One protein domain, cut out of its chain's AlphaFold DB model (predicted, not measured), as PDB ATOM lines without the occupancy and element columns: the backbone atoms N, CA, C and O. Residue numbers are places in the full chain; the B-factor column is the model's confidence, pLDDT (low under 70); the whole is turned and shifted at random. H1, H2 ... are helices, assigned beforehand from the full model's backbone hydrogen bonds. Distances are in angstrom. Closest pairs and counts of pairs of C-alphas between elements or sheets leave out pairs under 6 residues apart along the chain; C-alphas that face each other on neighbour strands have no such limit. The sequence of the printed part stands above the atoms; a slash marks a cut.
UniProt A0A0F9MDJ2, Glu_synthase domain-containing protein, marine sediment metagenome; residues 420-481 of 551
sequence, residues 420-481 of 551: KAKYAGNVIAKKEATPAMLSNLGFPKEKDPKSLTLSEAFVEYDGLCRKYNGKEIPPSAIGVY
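Overview. This is residues 420 to 481 of the 551 residues of the protein "Glu_synthase domain-containing protein" of marine sediment metagenome (UniProt A0A0F9MDJ2). Five short helices are strung along one long circuit of chain: from H1 the backbone goes out to H2 at one end of the body, comes back along the loop of residues 441 to 453 to H3 near the middle, goes on to H4 toward the other end, and returns to set H5 against H1. The first and last helices thus meet, while H2 touches no helix. You will find 62 residues printed, with five named helices in the order H1, H2, H3, H4, H5 and no named strand, and the class is all helix. The whole is compact, with a radius of gyration of the C-alphas of 11.7 A, yet elongated in outline, with spans of 33 by 18 by 17 A.

Along the chain. Find C-alpha 420 at (-50.969, 1.215, 17.448); from there H1, residues 420 to 429, runs 14.2 A to C-alpha 429 at (-44.708, -5.152, 6.468). Next look at H2, residues 435 to 440, 8.6 A long. After residues 441 to 453 comes H3, residues 454 to 457, 5.0 A long. H4, residues 461 to 467, measures 10.0 A. H5, residues 475 to 481, runs 9.8 A and ends with C-alpha 481 at (-41.254, 9.144, 20.016).

Arrangement. Begin at H1 and look across to H5: they touch, and their closest C-alphas, those of Lys 422 and Ser 476, are 4.5 A apart. They run opposite ways at a tilt of 36 degrees, only just steep. H2 is apart from H1, H3, H4 and H5. H3 is close to H1 but not clearly touching, with the C-alphas of Gly 425 and Leu 454 the closest at 6.9 A. H3 and H4 touch only at the corner by their link, and only just, with 3 pairs of C-alphas within 8 A; the closest are those of Ser 455 and Tyr 461, 5.3 A apart. H4 and H5 are close but not clearly touching, with the C-alphas of Tyr 461 and Ile 478 the closest at 6.7 A, and their lines are only just about perpendicular at 71 degrees. H1 and H4 are apart. In H1, H2, H4 and H5 every O i to N i+4 pair is within hydrogen-bond range; H3 is too short for such a pair, and its one O i to N i+3 pair is within range.

Size, cuts and confidence. Look for the two farthest C-alphas at Lys 445 and Asn 469, 33.8 A apart. The printed part has no cut. The link from H2 to H3 is long, 13 residues; those from H1 to H2 and from H3 to H4 are tight, and that from H4 to H5 is short. The mean pLDDT of the printed part of this model is 95.1, and no printed residue is under 70.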
ATOM      1  N   LYS A 420     -50.434   0.769  18.742       96.50
ATOM      2  CA  LYS A 420     -50.969   1.215  17.448       96.50
ATOM      3  C   LYS A 420     -49.876   1.317  16.396       96.50
ATOM      4  O   LYS A 420     -50.083   0.863  15.275       96.50
ATOM      5  N   ALA A 421     -48.708   1.821  16.772       97.94
ATOM      6  CA  ALA A 421     -47.570   1.899  15.875       97.94
ATOM      7  C   ALA A 421     -47.004   0.514  15.522       97.94
ATOM      8  O   ALA A 421     -46.729   0.248  14.354       97.94
ATOM      9  N   LYS A 422     -46.931  -0.413  16.488       97.88
ATOM     10  CA  LYS A 422     -46.582  -1.822  16.232       97.88
ATOM     11  C   LYS A 422     -47.555  -2.474  15.251       97.88
ATOM     12  O   LYS A 422     -47.134  -3.136  14.307       97.88
ATOM     13  N   TYR A 423     -48.856  -2.275  15.465       96.62
ATOM     14  CA  TYR A 423     -49.898  -2.782  14.574       96.62
ATOM     15  C   TYR A 423     -49.747  -2.225  13.154       96.62
ATOM     16  O   TYR A 423     -49.699  -3.004  12.206       96.62
ATOM     17  N   ALA A 424     -49.610  -0.903  13.009       96.50
ATOM     18  CA  ALA A 424     -49.426  -0.263  11.709       96.50
ATOM     19  C   ALA A 424     -48.161  -0.766  10.996       96.50
ATOM     20  O   ALA A 424     -48.224  -1.108   9.818       96.50
ATOM     21  N   GLY A 425     -47.046  -0.898  11.720       97.12
ATOM     22  CA  GLY A 425     -45.807  -1.462  11.186       97.12
ATOM     23  C   GLY A 425     -45.977  -2.891  10.664       97.12
ATOM     24  O   GLY A 425     -45.534  -3.196   9.561       97.12
ATOM     25  N   ASN A 426     -46.691  -3.747  11.401       97.44
ATOM     26  CA  ASN A 426     -46.987  -5.115  10.964       97.44
ATOM     27  C   ASN A 426     -47.881  -5.154   9.717       97.44
ATOM     28  O   ASN A 426     -47.634  -5.947   8.813       97.44
ATOM     29  N   VAL A 427     -48.910  -4.305   9.665       97.25
ATOM     30  CA  VAL A 427     -49.816  -4.183   8.512       97.25
ATOM     31  C   VAL A 427     -49.050  -3.742   7.263       97.25
ATOM     32  O   VAL A 427     -49.237  -4.315   6.190       97.25
ATOM     33  N   ILE A 428     -48.148  -2.768   7.406       96.81
ATOM     34  CA  ILE A 428     -47.273  -2.286   6.330       96.81
ATOM     35  C   ILE A 428     -46.329  -3.398   5.862       96.81
ATOM     36  O   ILE A 428     -46.285  -3.703   4.672       96.81
ATOM     37  N   ALA A 429     -45.639  -4.068   6.789       96.81
ATOM     38  CA  ALA A 429     -44.708  -5.152   6.468       96.81
ATOM     39  C   ALA A 429     -45.382  -6.310   5.709       96.81
ATOM     40  O   ALA A 429     -44.782  -6.899   4.811       96.81
ATOM     41  N   LYS A 430     -46.645  -6.610   6.030       97.69
ATOM     42  CA  LYS A 430     -47.441  -7.653   5.366       97.69
ATOM     43  C   LYS A 430     -48.167  -7.186   4.102       97.69
ATOM     44  O   LYS A 430     -48.804  -8.004   3.444       97.69
ATOM     45  N   LYS A 431     -48.081  -5.899   3.741       96.31
ATOM     46  CA  LYS A 431     -48.855  -5.279   2.647       96.31
ATOM     47  C   LYS A 431     -50.373  -5.469   2.807       96.31
ATOM     48  O   LYS A 431     -51.092  -5.683   1.833       96.31
ATOM     49  N   GLU A 432     -50.853  -5.376   4.046       96.94
ATOM     50  CA  GLU A 432     -52.260  -5.554   4.445       96.94
ATOM     51  C   GLU A 432     -52.976  -4.217   4.717       96.94
ATOM     52  O   GLU A 432     -54.089  -4.195   5.244       96.94
ATOM     53  N   ALA A 433     -52.342  -3.080   4.406       96.00
ATOM     54  CA  ALA A 433     -52.956  -1.772   4.612       96.00
ATOM     55  C   ALA A 433     -54.264  -1.652   3.816       96.00
ATOM     56  O   ALA A 433     -54.410  -2.196   2.721       96.00
ATOM     57  N   THR A 434     -55.231  -0.929   4.379       94.62
ATOM     58  CA  THR A 434     -56.568  -0.775   3.796       94.62
ATOM     59  C   THR A 434     -56.796   0.659   3.319       94.62
ATOM     60  O   THR A 434     -56.208   1.586   3.884       94.62
ATOM     61  N   PRO A 435     -57.705   0.897   2.353       94.06
ATOM     62  CA  PRO A 435     -58.089   2.258   1.968       94.06
ATOM     63  C   PRO A 435     -58.573   3.104   3.158       94.06
ATOM     64  O   PRO A 435     -58.278   4.292   3.239       94.06
ATOM     65  N   ALA A 436     -59.253   2.481   4.129       93.56
ATOM     66  CA  ALA A 436     -59.686   3.150   5.354       93.56
ATOM     67  C   ALA A 436     -58.503   3.609   6.225       93.56
ATOM     68  O   ALA A 436     -58.542   4.701   6.788       93.56
ATOM     69  N   MET A 437     -57.437   2.806   6.328       92.56
ATOM     70  CA  MET A 437     -56.213   3.208   7.026       92.56
ATOM     71  C   MET A 437     -55.554   4.406   6.337       92.56
ATOM     72  O   MET A 437     -55.213   5.371   7.013       92.56
ATOM     73  N   LEU A 438     -55.430   4.375   5.008       92.81
ATOM     74  CA  LEU A 438     -54.850   5.475   4.231       92.81
ATOM     75  C   LEU A 438     -55.661   6.764   4.387       92.81
ATOM     76  O   LEU A 438     -55.090   7.811   4.676       92.81
ATOM     77  N   SER A 439     -56.989   6.673   4.280       92.12
ATOM     78  CA  SER A 439     -57.881   7.819   4.464       92.12
ATOM     79  C   SER A 439     -57.758   8.427   5.863       92.12
ATOM     80  O   SER A 439     -57.741   9.645   5.989       92.12
ATOM     81  N   ASN A 440     -57.648   7.601   6.910       89.50
ATOM     82  CA  ASN A 440     -57.453   8.086   8.282       89.50
ATOM     83  C   ASN A 440     -56.076   8.729   8.500       89.50
ATOM     84  O   ASN A 440     -55.930   9.572   9.379       89.50
ATOM     85  N   LEU A 441     -55.076   8.338   7.709       89.06
ATOM     86  CA  LEU A 441     -53.746   8.950   7.696       89.06
ATOM     87  C   LEU A 441     -53.662  10.172   6.761       89.06
ATOM     88  O   LEU A 441     -52.597  10.768   6.639       89.06
ATOM     89  N   GLY A 442     -54.768  10.563   6.116       90.00
ATOM     90  CA  GLY A 442     -54.829  11.738   5.243       90.00
ATOM     91  C   GLY A 442     -54.259  11.530   3.837       90.00
ATOM     92  O   GLY A 442     -54.013  12.508   3.137       90.00
ATOM     93  N   PHE A 443     -54.050  10.285   3.401       93.31
ATOM     94  CA  PHE A 443     -53.605   9.997   2.035       93.31
ATOM     95  C   PHE A 443     -54.747  10.132   1.012       93.31
ATOM     96  O   PHE A 443     -55.912   9.892   1.350       93.31
ATOM     97  N   PRO A 444     -54.430  10.472  -0.255       90.62
ATOM     98  CA  PRO A 444     -55.416  10.520  -1.332       90.62
ATOM     99  C   PRO A 444     -56.043   9.141  -1.579       90.62
ATOM    100  O   PRO A 444     -55.412   8.106  -1.349       90.62
ATOM    101  N   LYS A 445     -57.287   9.123  -2.075       90.81
ATOM    102  CA  LYS A 445     -58.070   7.888  -2.277       90.81
ATOM    103  C   LYS A 445     -57.458   6.960  -3.325       90.81
ATOM    104  O   LYS A 445     -57.693   5.757  -3.283       90.81
ATOM    105  N   GLU A 446     -56.692   7.520  -4.253       92.69
ATOM    106  CA  GLU A 446     -56.079   6.836  -5.388       92.69
ATOM    107  C   GLU A 446     -54.764   6.134  -5.016       92.69
ATOM    108  O   GLU A 446     -54.271   5.318  -5.794       92.69
ATOM    109  N   LYS A 447     -54.178   6.427  -3.842       93.25
ATOM    110  CA  LYS A 447     -52.948   5.762  -3.394       93.25
ATOM    111  C   LYS A 447     -53.230   4.281  -3.148       93.25
ATOM    112  O   LYS A 447     -54.111   3.932  -2.366       93.25
ATOM    113  N   ASP A 448     -52.428   3.412  -3.765       94.88
ATOM    114  CA  ASP A 448     -52.477   1.974  -3.504       94.88
ATOM    115  C   ASP A 448     -52.095   1.696  -2.038       94.88
ATOM    116  O   ASP A 448     -50.954   1.982  -1.649       94.88
ATOM    117  N   PRO A 449     -52.985   1.107  -1.217       94.00
ATOM    118  CA  PRO A 449     -52.661   0.738   0.155       94.00
ATOM    119  C   PRO A 449     -51.414  -0.140   0.273       94.00
ATOM    120  O   PRO A 449     -50.635   0.020   1.212       94.00
ATOM    121  N   LYS A 450     -51.162  -1.022  -0.700       94.06
ATOM    122  CA  LYS A 450     -50.014  -1.941  -0.677       94.06
ATOM    123  C   LYS A 450     -48.675  -1.251  -0.937       94.06
ATOM    124  O   LYS A 450     -47.635  -1.869  -0.709       94.06
ATOM    125  N   SER A 451     -48.700  -0.000  -1.397       95.25
ATOM    126  CA  SER A 451     -47.510   0.838  -1.584       95.25
ATOM    127  C   SER A 451     -47.066   1.555  -0.310       95.25
ATOM    128  O   SER A 451     -45.980   2.126  -0.306       95.25
ATOM    129  N   LEU A 452     -47.889   1.558   0.749       95.88
ATOM    130  CA  LEU A 452     -47.605   2.306   1.970       95.88
ATOM    131  C   LEU A 452     -46.307   1.816   2.618       95.88
ATOM    132  O   LEU A 452     -46.174   0.635   2.933       95.88
ATOM    133  N   THR A 453     -45.375   2.734   2.856       95.94
ATOM    134  CA  THR A 453     -44.104   2.449   3.541       95.94
ATOM    135  C   THR A 453     -44.075   3.013   4.963       95.94
ATOM    136  O   THR A 453     -44.939   3.798   5.358       95.94
ATOM    137  N   LEU A 454     -43.063   2.629   5.751       95.06
ATOM    138  CA  LEU A 454     -42.850   3.212   7.081       95.06
ATOM    139  C   LEU A 454     -42.498   4.706   7.011       95.06
ATOM    140  O   LEU A 454     -43.035   5.465   7.810       95.06
ATOM    141  N   SER A 455     -41.663   5.119   6.049       94.81
ATOM    142  CA  SER A 455     -41.310   6.533   5.821       94.81
ATOM    143  C   SER A 455     -42.552   7.383   5.533       94.81
ATOM    144  O   SER A 455     -42.715   8.457   6.102       94.81
ATOM    145  N   GLU A 456     -43.500   6.857   4.752       94.50
ATOM    146  CA  GLU A 456     -44.766   7.552   4.495       94.50
ATOM    147  C   GLU A 456     -45.698   7.561   5.716       94.50
ATOM    148  O   GLU A 456     -46.339   8.569   6.002       94.50
ATOM    149  N   ALA A 457     -45.815   6.441   6.435       93.75
ATOM    150  CA  ALA A 457     -46.781   6.307   7.528       93.75
ATOM    151  C   ALA A 457     -46.355   7.006   8.831       93.75
ATOM    152  O   ALA A 457     -47.212   7.363   9.641       93.75
ATOM    153  N   PHE A 458     -45.051   7.172   9.062       95.62
ATOM    154  CA  PHE A 458     -44.494   7.723  10.295       95.62
ATOM    155  C   PHE A 458     -43.684   8.984  10.000       95.62
ATOM    156  O   PHE A 458     -42.548   8.908   9.546       95.62
ATOM    157  N   VAL A 459     -44.241  10.144  10.355       95.75
ATOM    158  CA  VAL A 459     -43.652  11.463  10.054       95.75
ATOM    159  C   VAL A 459     -42.232  11.669  10.605       95.75
ATOM    160  O   VAL A 459     -41.465  12.438  10.038       95.75
ATOM    161  N   GLU A 460     -41.856  10.960  11.675       97.12
ATOM    162  CA  GLU A 460     -40.516  11.036  12.285       97.12
ATOM    163  C   GLU A 460     -39.538   9.955  11.793       97.12
ATOM    164  O   GLU A 460     -38.383   9.936  12.222       97.12
ATOM    165  N   TYR A 461     -39.964   9.042  10.911       97.00
ATOM    166  CA  TYR A 461     -39.161   7.885  10.499       97.00
ATOM    167  C   TYR A 461     -37.816   8.301   9.895       97.00
ATOM    168  O   TYR A 461     -36.763   7.955  10.430       97.00
ATOM    169  N   ASP A 462     -37.832   9.119   8.840       95.69
ATOM    170  CA  ASP A 462     -36.605   9.529   8.142       95.69
ATOM    171  C   ASP A 462     -35.715  10.441   9.000       95.69
ATOM    172  O   ASP A 462     -34.488  10.464   8.852       95.69
ATOM    173  N   GLY A 463     -36.313  11.212   9.914       96.06
ATOM    174  CA  GLY A 463     -35.586  12.025  10.889       96.06
ATOM    175  C   GLY A 463     -34.786  11.158  11.858       96.06
ATOM    176  O   GLY A 463     -33.581  11.363  12.030       96.06
ATOM    177  N   LEU A 464     -35.434  10.144  12.434       96.38
ATOM    178  CA  LEU A 464     -34.802   9.194  13.345       96.38
ATOM    179  C   LEU A 464     -33.760   8.323  12.638       96.38
ATOM    180  O   LEU A 464     -32.648   8.192  13.150       96.38
ATOM    181  N   CYS A 465     -34.059   7.799  11.446       94.12
ATOM    182  CA  CYS A 465     -33.102   7.010  10.670       94.12
ATOM    183  C   CYS A 465     -31.824   7.801  10.366       94.12
ATOM    184  O   CYS A 465     -30.728   7.271  10.533       94.12
ATOM    185  N   ARG A 466     -31.936   9.082   9.986       95.44
ATOM    186  CA  ARG A 466     -30.758   9.942   9.776       95.44
ATOM    187  C   ARG A 466     -30.007  10.216  11.074       95.44
ATOM    188  O   ARG A 466     -28.789  10.084  11.105       95.44
ATOM    189  N   LYS A 467     -30.721  10.569  12.145       94.62
ATOM    190  CA  LYS A 467     -30.116  10.905  13.444       94.62
ATOM    191  C   LYS A 467     -29.339   9.735  14.055       94.62
ATOM    192  O   LYS A 467     -28.325   9.962  14.706       94.62
ATOM    193  N   TYR A 468     -29.805   8.506  13.844       93.50
ATOM    194  CA  TYR A 468     -29.199   7.292  14.396       93.50
ATOM    195  C   TYR A 468     -28.470   6.451  13.336       93.50
ATOM    196  O   TYR A 468     -28.337   5.242  13.502       93.50
ATOM    197  N   ASN A 469     -27.974   7.077  12.260       92.69
ATOM    198  CA  ASN A 469     -27.114   6.452  11.242       92.69
ATOM    199  C   ASN A 469     -27.664   5.128  10.677       92.69
ATOM    200  O   ASN A 469     -26.930   4.157  10.503       92.69
ATOM    201  N   GLY A 470     -28.970   5.072  10.421       87.25
ATOM    202  CA  GLY A 470     -29.641   3.894   9.870       87.25
ATOM    203  C   GLY A 470     -29.827   2.739  10.856       87.25
ATOM    204  O   GLY A 470     -30.263   1.670  10.434       87.25
ATOM    205  N   LYS A 471     -29.534   2.927  12.151       92.56
ATOM    206  CA  LYS A 471     -29.854   1.937  13.185       92.56
ATOM    207  C   LYS A 471     -31.348   1.617  13.148       92.56
ATOM    208  O   LYS A 471     -32.181   2.520  13.076       92.56
ATOM    209  N   GLU A 472     -31.677   0.329  13.196       92.25
ATOM    210  CA  GLU A 472     -33.063  -0.126  13.160       92.25
ATOM    211  C   GLU A 472     -33.804   0.335  14.420       92.25
ATOM    212  O   GLU A 472     -33.378   0.072  15.545       92.25
ATOM    213  N   ILE A 473     -34.918   1.039  14.222       97.00
ATOM    214  CA  ILE A 473     -35.806   1.480  15.296       97.00
ATOM    215  C   ILE A 473     -37.180   0.871  15.011       97.00
ATOM    216  O   ILE A 473     -37.756   1.136  13.950       97.00
ATOM    217  N   PRO A 474     -37.742   0.062  15.926       97.38
ATOM    218  CA  PRO A 474     -39.008  -0.602  15.669       97.38
ATOM    219  C   PRO A 474     -40.143   0.428  15.552       97.38
ATOM    220  O   PRO A 474     -40.152   1.416  16.297       97.38
ATOM    221  N   PRO A 475     -41.169   0.184  14.712       98.25
ATOM    222  CA  PRO A 475     -42.303   1.098  14.553       98.25
ATOM    223  C   PRO A 475     -42.949   1.507  15.881       98.25
ATOM    224  O   PRO A 475     -43.327   2.661  16.057       98.25
ATOM    225  N   SER A 476     -43.013   0.598  16.859       98.44
ATOM    226  CA  SER A 476     -43.516   0.898  18.204       98.44
ATOM    227  C   SER A 476     -42.744   2.012  18.917       98.44
ATOM    228  O   SER A 476     -43.371   2.830  19.583       98.44
ATOM    229  N   ALA A 477     -41.418   2.067  18.769       98.56
ATOM    230  CA  ALA A 477     -40.582   3.112  19.361       98.56
ATOM    231  C   ALA A 477     -40.724   4.441  18.614       98.56
ATOM    232  O   ALA A 477     -40.857   5.486  19.249       98.56
ATOM    233  N   ILE A 478     -40.801   4.397  17.279       98.62
ATOM    234  CA  ILE A 478     -41.067   5.576  16.438       98.62
ATOM    235  C   ILE A 478     -42.416   6.199  16.802       98.62
ATOM    236  O   ILE A 478     -42.521   7.416  16.949       98.62
ATOM    237  N   GLY A 479     -43.447   5.377  17.014       98.50
ATOM    238  CA  GLY A 479     -44.768   5.837  17.435       98.50
ATOM    239  C   GLY A 479     -44.770   6.519  18.801       98.50
ATOM    240  O   GLY A 479     -45.379   7.577  18.950       98.50
ATOM    241  N   VAL A 480     -44.067   5.951  19.787       98.75
ATOM    242  CA  VAL A 480     -43.908   6.580  21.111       98.75
ATOM    243  C   VAL A 480     -43.145   7.899  20.993       98.75
ATOM    244  O   VAL A 480     -43.617   8.905  21.516       98.75
ATOM    245  N   TYR A 481     -42.033   7.926  20.253       98.62
ATOM    246  CA  TYR A 481     -41.254   9.144  20.016       98.62
ATOM    247  C   TYR A 481     -42.085  10.246  19.348       98.62
ATOM    248  O   TYR A 481     -42.098  11.381  19.819       98.62
TER     249      TYR A 481